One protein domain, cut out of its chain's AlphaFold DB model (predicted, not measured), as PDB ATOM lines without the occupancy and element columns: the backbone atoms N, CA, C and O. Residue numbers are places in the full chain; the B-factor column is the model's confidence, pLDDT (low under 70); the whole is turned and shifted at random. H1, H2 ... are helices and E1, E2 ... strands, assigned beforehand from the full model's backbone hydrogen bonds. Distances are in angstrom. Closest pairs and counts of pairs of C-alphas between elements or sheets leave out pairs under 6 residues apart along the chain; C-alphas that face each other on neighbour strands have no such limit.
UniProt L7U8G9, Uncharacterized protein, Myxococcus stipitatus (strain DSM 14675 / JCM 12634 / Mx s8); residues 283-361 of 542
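What this domain is: This is residues 283 to 361 of the 542 residues of an uncharacterized protein of Myxococcus stipitatus (strain DSM 14675 / JCM 12634 / Mx s8) (UniProt L7U8G9). A small three-stranded sheet makes one end; H1 stands up from one face, while the short helices H2 and H3 are spread out beyond the sheet on loops, no two helices touching. The 79 printed residues run E1, H1, H2, H3, E2, E3, mixed in class; the antiparallel sheet has the order E2, E1, E3. The whole is compact, radius of gyration of the C-alphas 12.5 A, spanning 39 by 30 by 19 A.

Where its parts are: E1, residues 283 to 288, begins at C-alpha (142.554, 130.105, 133.716) and spans 16.1 A. H1 is 290 to 299, 14.3 A; H2 305 to 311; H3 324 to 330; E2 339 to 342. E3, 355 to 360, spans 16.8 A and ends at C-alpha (137.716, 129.852, 132.943).

How they stand to each other: E1 pairs with E3 at 156 degrees, N 286 to O 357 2.8 A, and with E2 at 148 degrees, N 285 to O 339 2.9 A. H1's height over the sheet is 9.6 A; its closest C-alphas to E3 are Pro 290 and Glu 355, 5.9 A. Every O i to N i+4 pair in H1, H2 and H3 is within hydrogen-bond range.

The domain as a whole: The printed part has no cut. Links H2 to H3 and E2 to E3 are long. Residues 313 to 323, 325 to 332 and 348 to 349 have pLDDT under 70.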
ATOM      1  N   VAL A 283     142.853 131.421 134.259       89.81
ATOM      2  CA  VAL A 283     142.554 130.105 133.716       89.81
ATOM      3  C   VAL A 283     143.027 129.048 134.704       89.81
ATOM      4  O   VAL A 283     144.103 129.145 135.299       89.81
ATOM      5  N   MET A 284     142.209 128.015 134.873       88.44
ATOM      6  CA  MET A 284     142.587 126.791 135.564       88.44
ATOM      7  C   MET A 284     142.898 125.715 134.530       88.44
ATOM      8  O   MET A 284     142.027 125.317 133.757       88.44
ATOM      9  N   SER A 285     144.135 125.234 134.529       88.25
ATOM     10  CA  SER A 285     144.601 124.186 133.621       88.25
ATOM     11  C   SER A 285     144.710 122.862 134.381       88.25
ATOM     12  O   SER A 285     145.472 122.759 135.345       88.25
ATOM     13  N   HIS A 286     143.963 121.845 133.959       87.75
ATOM     14  CA  HIS A 286     144.085 120.476 134.459       87.75
ATOM     15  C   HIS A 286     144.786 119.616 133.415       87.75
ATOM     16  O   HIS A 286     144.298 119.504 132.291       87.75
ATOM     17  N   SER A 287     145.913 119.008 133.781       87.19
ATOM     18  CA  SER A 287     146.640 118.110 132.885       87.19
ATOM     19  C   SER A 287     146.387 116.647 133.230       87.19
ATOM     20  O   SER A 287     146.404 116.283 134.404       87.19
ATOM     21  N   THR A 288     146.179 115.825 132.204       85.44
ATOM     22  CA  THR A 288     145.792 114.409 132.313       85.44
ATOM     23  C   THR A 288     146.329 113.593 131.121       85.44
ATOM     24  O   THR A 288     146.970 114.138 130.214       85.44
ATOM     25  N   THR A 289     146.134 112.272 131.132       85.75
ATOM     26  CA  THR A 289     146.414 111.389 129.990       85.75
ATOM     27  C   THR A 289     145.314 111.513 128.922       85.75
ATOM     28  O   THR A 289     144.229 112.016 129.225       85.75
ATOM     29  N   PRO A 290     145.549 111.055 127.677       88.50
ATOM     30  CA  PRO A 290     144.511 111.008 126.643       88.50
ATOM     31  C   PRO A 290     143.222 110.309 127.089       88.50
ATOM     32  O   PRO A 290     142.132 110.840 126.895       88.50
ATOM     33  N   GLU A 291     143.342 109.176 127.774       84.81
ATOM     34  CA  GLU A 291     142.197 108.405 128.268       84.81
ATOM     35  C   GLU A 291     141.471 109.142 129.403       84.81
ATOM     36  O   GLU A 291     140.244 109.142 129.479       84.81
ATOM     37  N   GLY A 292     142.222 109.816 130.282       83.94
ATOM     38  CA  GLY A 292     141.644 110.644 131.339       83.94
ATOM     39  C   GLY A 292     140.880 111.846 130.780       83.94
ATOM     40  O   GLY A 292     139.805 112.176 131.284       83.94
ATOM     41  N   ARG A 293     141.380 112.464 129.702       88.44
ATOM     42  CA  ARG A 293     140.667 113.520 128.975       88.44
ATOM     43  C   ARG A 293     139.346 113.007 128.407       88.44
ATOM     44  O   ARG A 293     138.316 113.621 128.672       88.44
ATOM     45  N   GLU A 294     139.375 111.893 127.681       87.12
ATOM     46  CA  GLU A 294     138.175 111.280 127.102       87.12
ATOM     47  C   GLU A 294     137.138 110.952 128.189       87.12
ATOM     48  O   GLU A 294     135.958 111.278 128.056       87.12
ATOM     49  N   ALA A 295     137.570 110.390 129.323       83.19
ATOM     50  CA  ALA A 295     136.689 110.102 130.452       83.19
ATOM     51  C   ALA A 295     136.046 111.369 131.053       83.19
ATOM     52  O   ALA A 295     134.866 111.357 131.424       83.19
ATOM     53  N   ILE A 296     136.795 112.472 131.150       86.62
ATOM     54  CA  ILE A 296     136.270 113.756 131.634       86.62
ATOM     55  C   ILE A 296     135.272 114.344 130.634       86.62
ATOM     56  O   ILE A 296     134.199 114.775 131.048       86.62
ATOM     57  N   GLU A 297     135.594 114.342 129.340       87.19
ATOM     58  CA  GLU A 297     134.715 114.864 128.285       87.19
ATOM     59  C   GLU A 297     133.402 114.066 128.210       87.19
ATOM     60  O   GLU A 297     132.326 114.662 128.173       87.19
ATOM     61  N   ASN A 298     133.469 112.735 128.314       84.06
ATOM     62  CA  ASN A 298     132.291 111.862 128.303       84.06
ATOM     63  C   ASN A 298     131.419 112.005 129.561       84.06
ATOM     64  O   ASN A 298     130.193 111.927 129.486       84.06
ATOM     65  N   SER A 299     132.031 112.184 130.734       82.56
ATOM     66  CA  SER A 299     131.297 112.266 132.005       82.56
ATOM     67  C   SER A 299     130.871 113.684 132.390       82.56
ATOM     68  O   SER A 299     130.008 113.850 133.258       82.56
ATOM     69  N   GLY A 300     131.509 114.702 131.807       83.25
ATOM     70  CA  GLY A 300     131.413 116.099 132.225       83.25
ATOM     71  C   GLY A 300     131.968 116.367 133.630       83.25
ATOM     72  O   GLY A 300     131.632 117.386 134.234       83.25
ATOM     73  N   LYS A 301     132.759 115.448 134.205       82.50
ATOM     74  CA  LYS A 301     133.213 115.514 135.603       82.50
ATOM     75  C   LYS A 301     134.720 115.338 135.707       82.50
ATOM     76  O   LYS A 301     135.284 114.393 135.170       82.50
ATOM     77  N   VAL A 302     135.354 116.194 136.508       82.81
ATOM     78  CA  VAL A 302     136.738 115.997 136.962       82.81
ATOM     79  C   VAL A 302     136.694 115.467 138.388       82.81
ATOM     80  O   VAL A 302     136.211 116.147 139.292       82.81
ATOM     81  N   LEU A 303     137.151 114.234 138.587       80.75
ATOM     82  CA  LEU A 303     137.022 113.521 139.855       80.75
ATOM     83  C   LEU A 303     138.395 113.160 140.421       80.75
ATOM     84  O   LEU A 303     139.341 112.905 139.673       80.75
ATOM     85  N   SER A 304     138.495 113.136 141.753       80.44
ATOM     86  CA  SER A 304     139.674 112.610 142.438       80.44
ATOM     87  C   SER A 304     139.816 111.116 142.160       80.44
ATOM     88  O   SER A 304     138.829 110.433 141.877       80.44
ATOM     89  N   LYS A 305     141.034 110.584 142.281       78.56
ATOM     90  CA  LYS A 305     141.280 109.148 142.101       78.56
ATOM     91  C   LYS A 305     140.399 108.321 143.040       78.56
ATOM     92  O   LYS A 305     139.705 107.427 142.572       78.56
ATOM     93  N   VAL A 306     140.356 108.678 144.326       79.75
ATOM     94  CA  VAL A 306     139.506 108.006 145.327       79.75
ATOM     95  C   VAL A 306     138.045 108.015 144.893       79.75
ATOM     96  O   VAL A 306     137.340 107.013 145.020       79.75
ATOM     97  N   ARG A 307     137.562 109.135 144.346       80.38
ATOM     98  CA  ARG A 307     136.181 109.223 143.880       80.38
ATOM     99  C   ARG A 307     135.931 108.367 142.641       80.38
ATOM    100  O   ARG A 307     134.864 107.767 142.571       80.38
ATOM    101  N   ILE A 308     136.878 108.293 141.707       78.69
ATOM    102  CA  ILE A 308     136.786 107.411 140.536       78.69
ATOM    103  C   ILE A 308     136.775 105.949 140.990       78.69
ATOM    104  O   ILE A 308     135.874 105.221 140.601       78.69
ATOM    105  N   GLU A 309     137.692 105.537 141.869       81.44
ATOM    106  CA  GLU A 309     137.752 104.171 142.417       81.44
ATOM    107  C   GLU A 309     136.453 103.771 143.125       81.44
ATOM    108  O   GLU A 309     135.977 102.655 142.960       81.44
ATOM    109  N   ASN A 310     135.839 104.699 143.865       80.12
ATOM    110  CA  ASN A 310     134.566 104.458 144.546       80.12
ATOM    111  C   ASN A 310     133.355 104.392 143.601       80.12
ATOM    112  O   ASN A 310     132.307 103.884 143.996       80.12
ATOM    113  N   LEU A 311     133.449 104.974 142.402       75.62
ATOM    114  CA  LEU A 311     132.369 104.990 141.410       75.62
ATOM    115  C   LEU A 311     132.541 103.916 140.333       75.62
ATOM    116  O   LEU A 311     131.559 103.534 139.699       75.62
ATOM    117  N   ALA A 312     133.769 103.458 140.102       73.88
ATOM    118  CA  ALA A 312     134.081 102.471 139.089       73.88
ATOM    119  C   ALA A 312     133.531 101.099 139.498       73.88
ATOM    120  O   ALA A 312     133.863 100.561 140.551       73.88
ATOM    121  N   THR A 313     132.713 100.508 138.629       60.81
ATOM    122  CA  THR A 313     132.306  99.101 138.744       60.81
ATOM    123  C   THR A 313     133.445  98.140 138.397       60.81
ATOM    124  O   THR A 313     133.422  96.995 138.841       60.81
ATOM    125  N   ASP A 314     134.444  98.606 137.637       60.53
ATOM    126  CA  ASP A 314     135.672  97.878 137.305       60.53
ATOM    127  C   ASP A 314     136.917  98.745 137.609       60.53
ATOM    128  O   ASP A 314     137.120  99.778 136.962       60.53
ATOM    129  N   PRO A 315     137.786  98.336 138.554       59.41
ATOM    130  CA  PRO A 315     139.037  99.029 138.870       59.41
ATOM    131  C   PRO A 315     139.988  99.215 137.677       59.41
ATOM    132  O   PRO A 315     140.817 100.125 137.701       59.41
ATOM    133  N   ALA A 316     139.891  98.382 136.632       57.44
ATOM    134  CA  ALA A 316     140.727  98.492 135.435       57.44
ATOM    135  C   ALA A 316     140.393  99.722 134.567       57.44
ATOM    136  O   ALA A 316     141.224 100.137 133.761       57.44
ATOM    137  N   GLN A 317     139.219 100.334 134.760       57.06
ATOM    138  CA  GLN A 317     138.779 101.543 134.049       57.06
ATOM    139  C   GLN A 317     139.170 102.847 134.763       57.06
ATOM    140  O   GLN A 317     138.838 103.943 134.306       57.06
ATOM    141  N   VAL A 318     139.875 102.760 135.895       62.88
ATOM    142  CA  VAL A 318     140.353 103.933 136.634       62.88
ATOM    143  C   VAL A 318     141.567 104.512 135.896       62.88
ATOM    144  O   VAL A 318     142.725 104.211 136.202       62.88
ATOM    145  N   HIS A 319     141.308 105.358 134.899       64.88
ATOM    146  CA  HIS A 319     142.342 106.162 134.253       64.88
ATOM    147  C   HIS A 319     142.837 107.215 135.255       64.88
ATOM    148  O   HIS A 319     142.140 108.163 135.616       64.88
ATOM    149  N   ASN A 320     144.026 106.967 135.806       58.50
ATOM    150  CA  ASN A 320     144.569 107.711 136.938       58.50
ATOM    151  C   ASN A 320     145.105 109.086 136.517       58.50
ATOM    152  O   ASN A 320     146.064 109.166 135.756       58.50
ATOM    153  N   ASN A 321     144.590 110.149 137.136       61.97
ATOM    154  CA  ASN A 321     145.141 111.507 137.005       61.97
ATOM    155  C   ASN A 321     146.294 111.797 137.987       61.97
ATOM    156  O   ASN A 321     146.968 112.821 137.875       61.97
ATOM    157  N   THR A 322     146.539 110.901 138.948       67.00
ATOM    158  CA  THR A 322     147.577 111.054 139.978       67.00
ATOM    159  C   THR A 322     148.665 109.990 139.792       67.00
ATOM    160  O   THR A 322     148.375 108.798 139.927       67.00
ATOM    161  N   PRO A 323     149.924 110.375 139.504       67.50
ATOM    162  CA  PRO A 323     151.054 109.452 139.463       67.50
ATOM    163  C   PRO A 323     151.188 108.641 140.757       67.50
ATOM    164  O   PRO A 323     151.042 109.179 141.855       67.50
ATOM    165  N   LYS A 324     151.564 107.357 140.656       70.25
ATOM    166  CA  LYS A 324     151.773 106.479 141.832       70.25
ATOM    167  C   LYS A 324     152.760 107.061 142.851       70.25
ATOM    168  O   LYS A 324     152.610 106.848 144.050       70.25
ATOM    169  N   SER A 325     153.768 107.800 142.386       65.69
ATOM    170  CA  SER A 325     154.720 108.495 143.258       65.69
ATOM    171  C   SER A 325     154.043 109.549 144.134       65.69
ATOM    172  O   SER A 325     154.405 109.697 145.294       65.69
ATOM    173  N   ASP A 326     153.045 110.259 143.610       63.31
ATOM    174  CA  ASP A 326     152.338 111.312 144.345       63.31
ATOM    175  C   ASP A 326     151.367 110.727 145.351       63.31
ATOM    176  O   ASP A 326     151.300 111.182 146.487       63.31
ATOM    177  N   GLU A 327     150.690 109.647 144.979       68.38
ATOM    178  CA  GLU A 327     149.877 108.881 145.914       68.38
ATOM    179  C   GLU A 327     150.702 108.408 147.121       68.38
ATOM    180  O   GLU A 327     150.272 108.545 148.267       68.38
ATOM    181  N   GLN A 328     151.918 107.910 146.885       66.44
ATOM    182  CA  GLN A 328     152.798 107.440 147.955       66.44
ATOM    183  C   GLN A 328     153.379 108.582 148.801       66.44
ATOM    184  O   GLN A 328     153.460 108.450 150.023       66.44
ATOM    185  N   LEU A 329     153.797 109.681 148.163       59.06
ATOM    186  CA  LEU A 329     154.523 110.774 148.817       59.06
ATOM    187  C   LEU A 329     153.598 111.831 149.426       59.06
ATOM    188  O   LEU A 329     153.849 112.293 150.537       59.06
ATOM    189  N   LEU A 330     152.553 112.221 148.699       61.53
ATOM    190  CA  LEU A 330     151.636 113.297 149.071       61.53
ATOM    191  C   LEU A 330     150.323 112.782 149.659       61.53
ATOM    192  O   LEU A 330     149.634 113.553 150.325       61.53
ATOM    193  N   ARG A 331     149.973 111.505 149.430       65.25
ATOM    194  CA  ARG A 331     148.692 110.909 149.863       65.25
ATOM    195  C   ARG A 331     147.494 111.783 149.499       65.25
ATOM    196  O   ARG A 331     146.577 111.995 150.285       65.25
ATOM    197  N   ASN A 332     147.551 112.323 148.292       68.19
ATOM    198  CA  ASN A 332     146.629 113.313 147.759       68.19
ATOM    199  C   ASN A 332     145.673 112.707 146.720       68.19
ATOM    200  O   ASN A 332     145.194 113.404 145.829       68.19
ATOM    201  N   ASN A 333     145.408 111.405 146.817       72.56
ATOM    202  CA  ASN A 333     144.530 110.673 145.906       72.56
ATOM    203  C   ASN A 333     143.068 111.153 145.961       72.56
ATOM    204  O   ASN A 333     142.309 110.856 145.038       72.56
ATOM    205  N   ASP A 334     142.689 111.925 146.982       75.12
ATOM    206  CA  ASP A 334     141.374 112.568 147.072       75.12
ATOM    207  C   ASP A 334     141.335 114.026 146.565       75.12
ATOM    208  O   ASP A 334     140.321 114.708 146.674       75.12
ATOM    209  N   PHE A 335     142.422 114.516 145.961       76.56
ATOM    210  CA  PHE A 335     142.473 115.850 145.363       76.56
ATOM    211  C   PHE A 335     142.512 115.793 143.836       76.56
ATOM    212  O   PHE A 335     143.037 114.857 143.232       76.56
ATOM    213  N   VAL A 336     141.988 116.849 143.219       79.06
ATOM    214  CA  VAL A 336     142.185 117.164 141.803       79.06
ATOM    215  C   VAL A 336     143.057 118.408 141.729       79.06
ATOM    216  O   VAL A 336     142.753 119.423 142.355       79.06
ATOM    217  N   PHE A 337     144.139 118.331 140.962       80.50
ATOM    218  CA  PHE A 337     145.091 119.425 140.836       80.50
ATOM    219  C   PHE A 337     144.809 120.262 139.598       80.50
ATOM    220  O   PHE A 337     144.685 119.740 138.487       80.50
ATOM    221  N   PHE A 338     144.776 121.572 139.805       84.69
ATOM    222  CA  PHE A 338     144.709 122.570 138.753       84.69
ATOM    223  C   PHE A 338     145.915 123.484 138.874       84.69
ATOM    224  O   PHE A 338     146.332 123.858 139.973       84.69
ATOM    225  N   ARG A 339     146.462 123.877 137.732       84.25
ATOM    226  CA  ARG A 339     147.392 124.991 137.659       84.25
ATOM    227  C   ARG A 339     146.591 126.276 137.505       84.25
ATOM    228  O   ARG A 339     145.768 126.371 136.603       84.25
ATOM    229  N   PHE A 340     146.859 127.247 138.366       85.25
ATOM    230  CA  PHE A 340     146.265 128.576 138.293       85.25
ATOM    231  C   PHE A 340     147.176 129.501 137.475       85.25
ATOM    232  O   PHE A 340     148.352 129.664 137.810       85.25
ATOM    233  N   GLU A 341     146.672 130.047 136.370       85.75
ATOM    234  CA  GLU A 341     147.438 130.856 135.416       85.75
ATOM    235  C   GLU A 341     146.693 132.157 135.091       85.75
ATOM    236  O   GLU A 341     145.482 132.141 134.906       85.75
ATOM    237  N   ALA A 342     147.408 133.279 135.023       85.44
ATOM    238  CA  ALA A 342     146.886 134.556 134.538       85.44
ATOM    239  C   ALA A 342     146.912 134.612 133.001       85.44
ATOM    240  O   ALA A 342     147.929 134.264 132.388       85.44
ATOM    241  N   GLY A 343     145.815 135.075 132.399       83.19
ATOM    242  CA  GLY A 343     145.653 135.253 130.960       83.19
ATOM    243  C   GLY A 343     145.696 133.938 130.184       83.19
ATOM    244  O   GLY A 343     145.139 132.915 130.585       83.19
ATOM    245  N   THR A 344     146.389 133.951 129.046       77.50
ATOM    246  CA  THR A 344     146.494 132.775 128.178       77.50
ATOM    247  C   THR A 344     147.351 131.693 128.836       77.50
ATOM    248  O   THR A 344     148.561 131.851 129.032       77.50
ATOM    249  N   ALA A 345     146.716 130.568 129.165       72.81
ATOM    250  CA  ALA A 345     147.382 129.397 129.721       72.81
ATOM    251  C   ALA A 345     148.544 128.937 128.827       72.81
ATOM    252  O   ALA A 345     148.426 128.876 127.602       72.81
ATOM    253  N   SER A 346     149.667 128.578 129.448       72.44
ATOM    254  CA  SER A 346     150.825 128.070 128.706       72.44
ATOM    255  C   SER A 346     150.729 126.559 128.522       72.44
ATOM    256  O   SER A 346     150.457 125.846 129.487       72.44
ATOM    257  N   ASP A 347     151.004 126.061 127.313       70.69
ATOM    258  CA  ASP A 347     151.188 124.627 127.064       70.69
ATOM    259  C   ASP A 347     152.463 124.151 127.768       70.69
ATOM    260  O   ASP A 347     153.572 124.190 127.231       70.69
ATOM    261  N   SER A 348     152.329 123.750 129.029       67.25
ATOM    262  CA  SER A 348     153.420 123.163 129.797       67.25
ATOM    263  C   SER A 348     153.208 121.666 129.918       67.25
ATOM    264  O   SER A 348     152.214 121.239 130.498       67.25
ATOM    265  N   LYS A 349     154.174 120.866 129.453       69.88
ATOM    266  CA  LYS A 349     154.202 119.433 129.767       69.88
ATOM    267  C   LYS A 349     154.257 119.260 131.282       69.88
ATOM    268  O   LYS A 349     155.174 119.762 131.938       69.88
ATOM    269  N   THR A 350     153.290 118.539 131.832       74.25
ATOM    270  CA  THR A 350     153.260 118.209 133.256       74.25
ATOM    271  C   THR A 350     153.544 116.726 133.452       74.25
ATOM    272  O   THR A 350     153.521 115.934 132.515       74.25
ATOM    273  N   ARG A 351     153.814 116.339 134.697       73.50
ATOM    274  CA  ARG A 351     153.931 114.924 135.076       73.50
ATOM    275  C   ARG A 351     152.577 114.217 135.223       73.50
ATOM    276  O   ARG A 351     152.564 113.004 135.371       73.50
ATOM    277  N   TYR A 352     151.478 114.976 135.221       75.25
ATOM    278  CA  TYR A 352     150.110 114.458 135.299       75.25
ATOM    279  C   TYR A 352     149.584 114.040 133.917       75.25
ATOM    280  O   TYR A 352     148.647 113.257 133.827       75.25
ATOM    281  N   GLY A 353     150.225 114.518 132.844       80.06
ATOM    282  CA  GLY A 353     149.967 114.086 131.475       80.06
ATOM    283  C   GLY A 353     150.204 115.174 130.427       80.06
ATOM    284  O   GLY A 353     150.625 116.293 130.751       80.06
ATOM    285  N   SER A 354     150.004 114.802 129.159       85.38
ATOM    286  CA  SER A 354     150.204 115.680 127.999       85.38
ATOM    287  C   SER A 354     148.939 116.423 127.590       85.38
ATOM    288  O   SER A 354     149.046 117.515 127.039       85.38
ATOM    289  N   GLU A 355     147.763 115.872 127.885       89.69
ATOM    290  CA  GLU A 355     146.500 116.532 127.591       89.69
ATOM    291  C   GLU A 355     146.221 117.608 128.624       89.69
ATOM    292  O   GLU A 355     146.516 117.435 129.805       89.69
ATOM    293  N   THR A 356     145.658 118.732 128.184       89.69
ATOM    294  CA  THR A 356     145.309 119.837 129.075       89.69
ATOM    295  C   THR A 356     143.895 120.314 128.799       89.69
ATOM    296  O   THR A 356     143.573 120.771 127.704       89.69
ATOM    297  N   LEU A 357     143.068 120.237 129.835       89.00
ATOM    298  CA  LEU A 357     141.738 120.818 129.891       89.00
ATOM    299  C   LEU A 357     141.836 122.190 130.553       89.00
ATOM    300  O   LEU A 357     142.523 122.350 131.565       89.00
ATOM    301  N   ARG A 358     141.157 123.179 129.979       89.62
ATOM    302  CA  ARG A 358     141.194 124.565 130.447       89.62
ATOM    303  C   ARG A 358     139.811 125.009 130.864       89.62
ATOM    304  O   ARG A 358     138.845 124.815 130.135       89.62
ATOM    305  N   TYR A 359     139.758 125.649 132.018       87.62
ATOM    306  CA  TYR A 359     138.538 126.175 132.596       87.62
ATOM    307  C   TYR A 359     138.730 127.657 132.865       87.62
ATOM    308  O   TYR A 359     139.753 128.059 133.423       87.62
ATOM    309  N   ASN A 360     137.742 128.470 132.496       87.12
ATOM    310  CA  ASN A 360     137.716 129.852 132.943       87.12
ATOM    311  C   ASN A 360     137.544 129.862 134.471       87.12
ATOM    312  O   ASN A 360     136.585 129.290 135.000       87.12
ATOM    313  N   ALA A 361     138.476 130.480 135.195       83.75
ATOM    314  CA  ALA A 361     138.364 130.596 136.644       83.75
ATOM    315  C   ALA A 361     137.171 131.481 137.048       83.75
ATOM    316  O   ALA A 361     136.607 131.289 138.117       83.75
TER     317      ALA A 361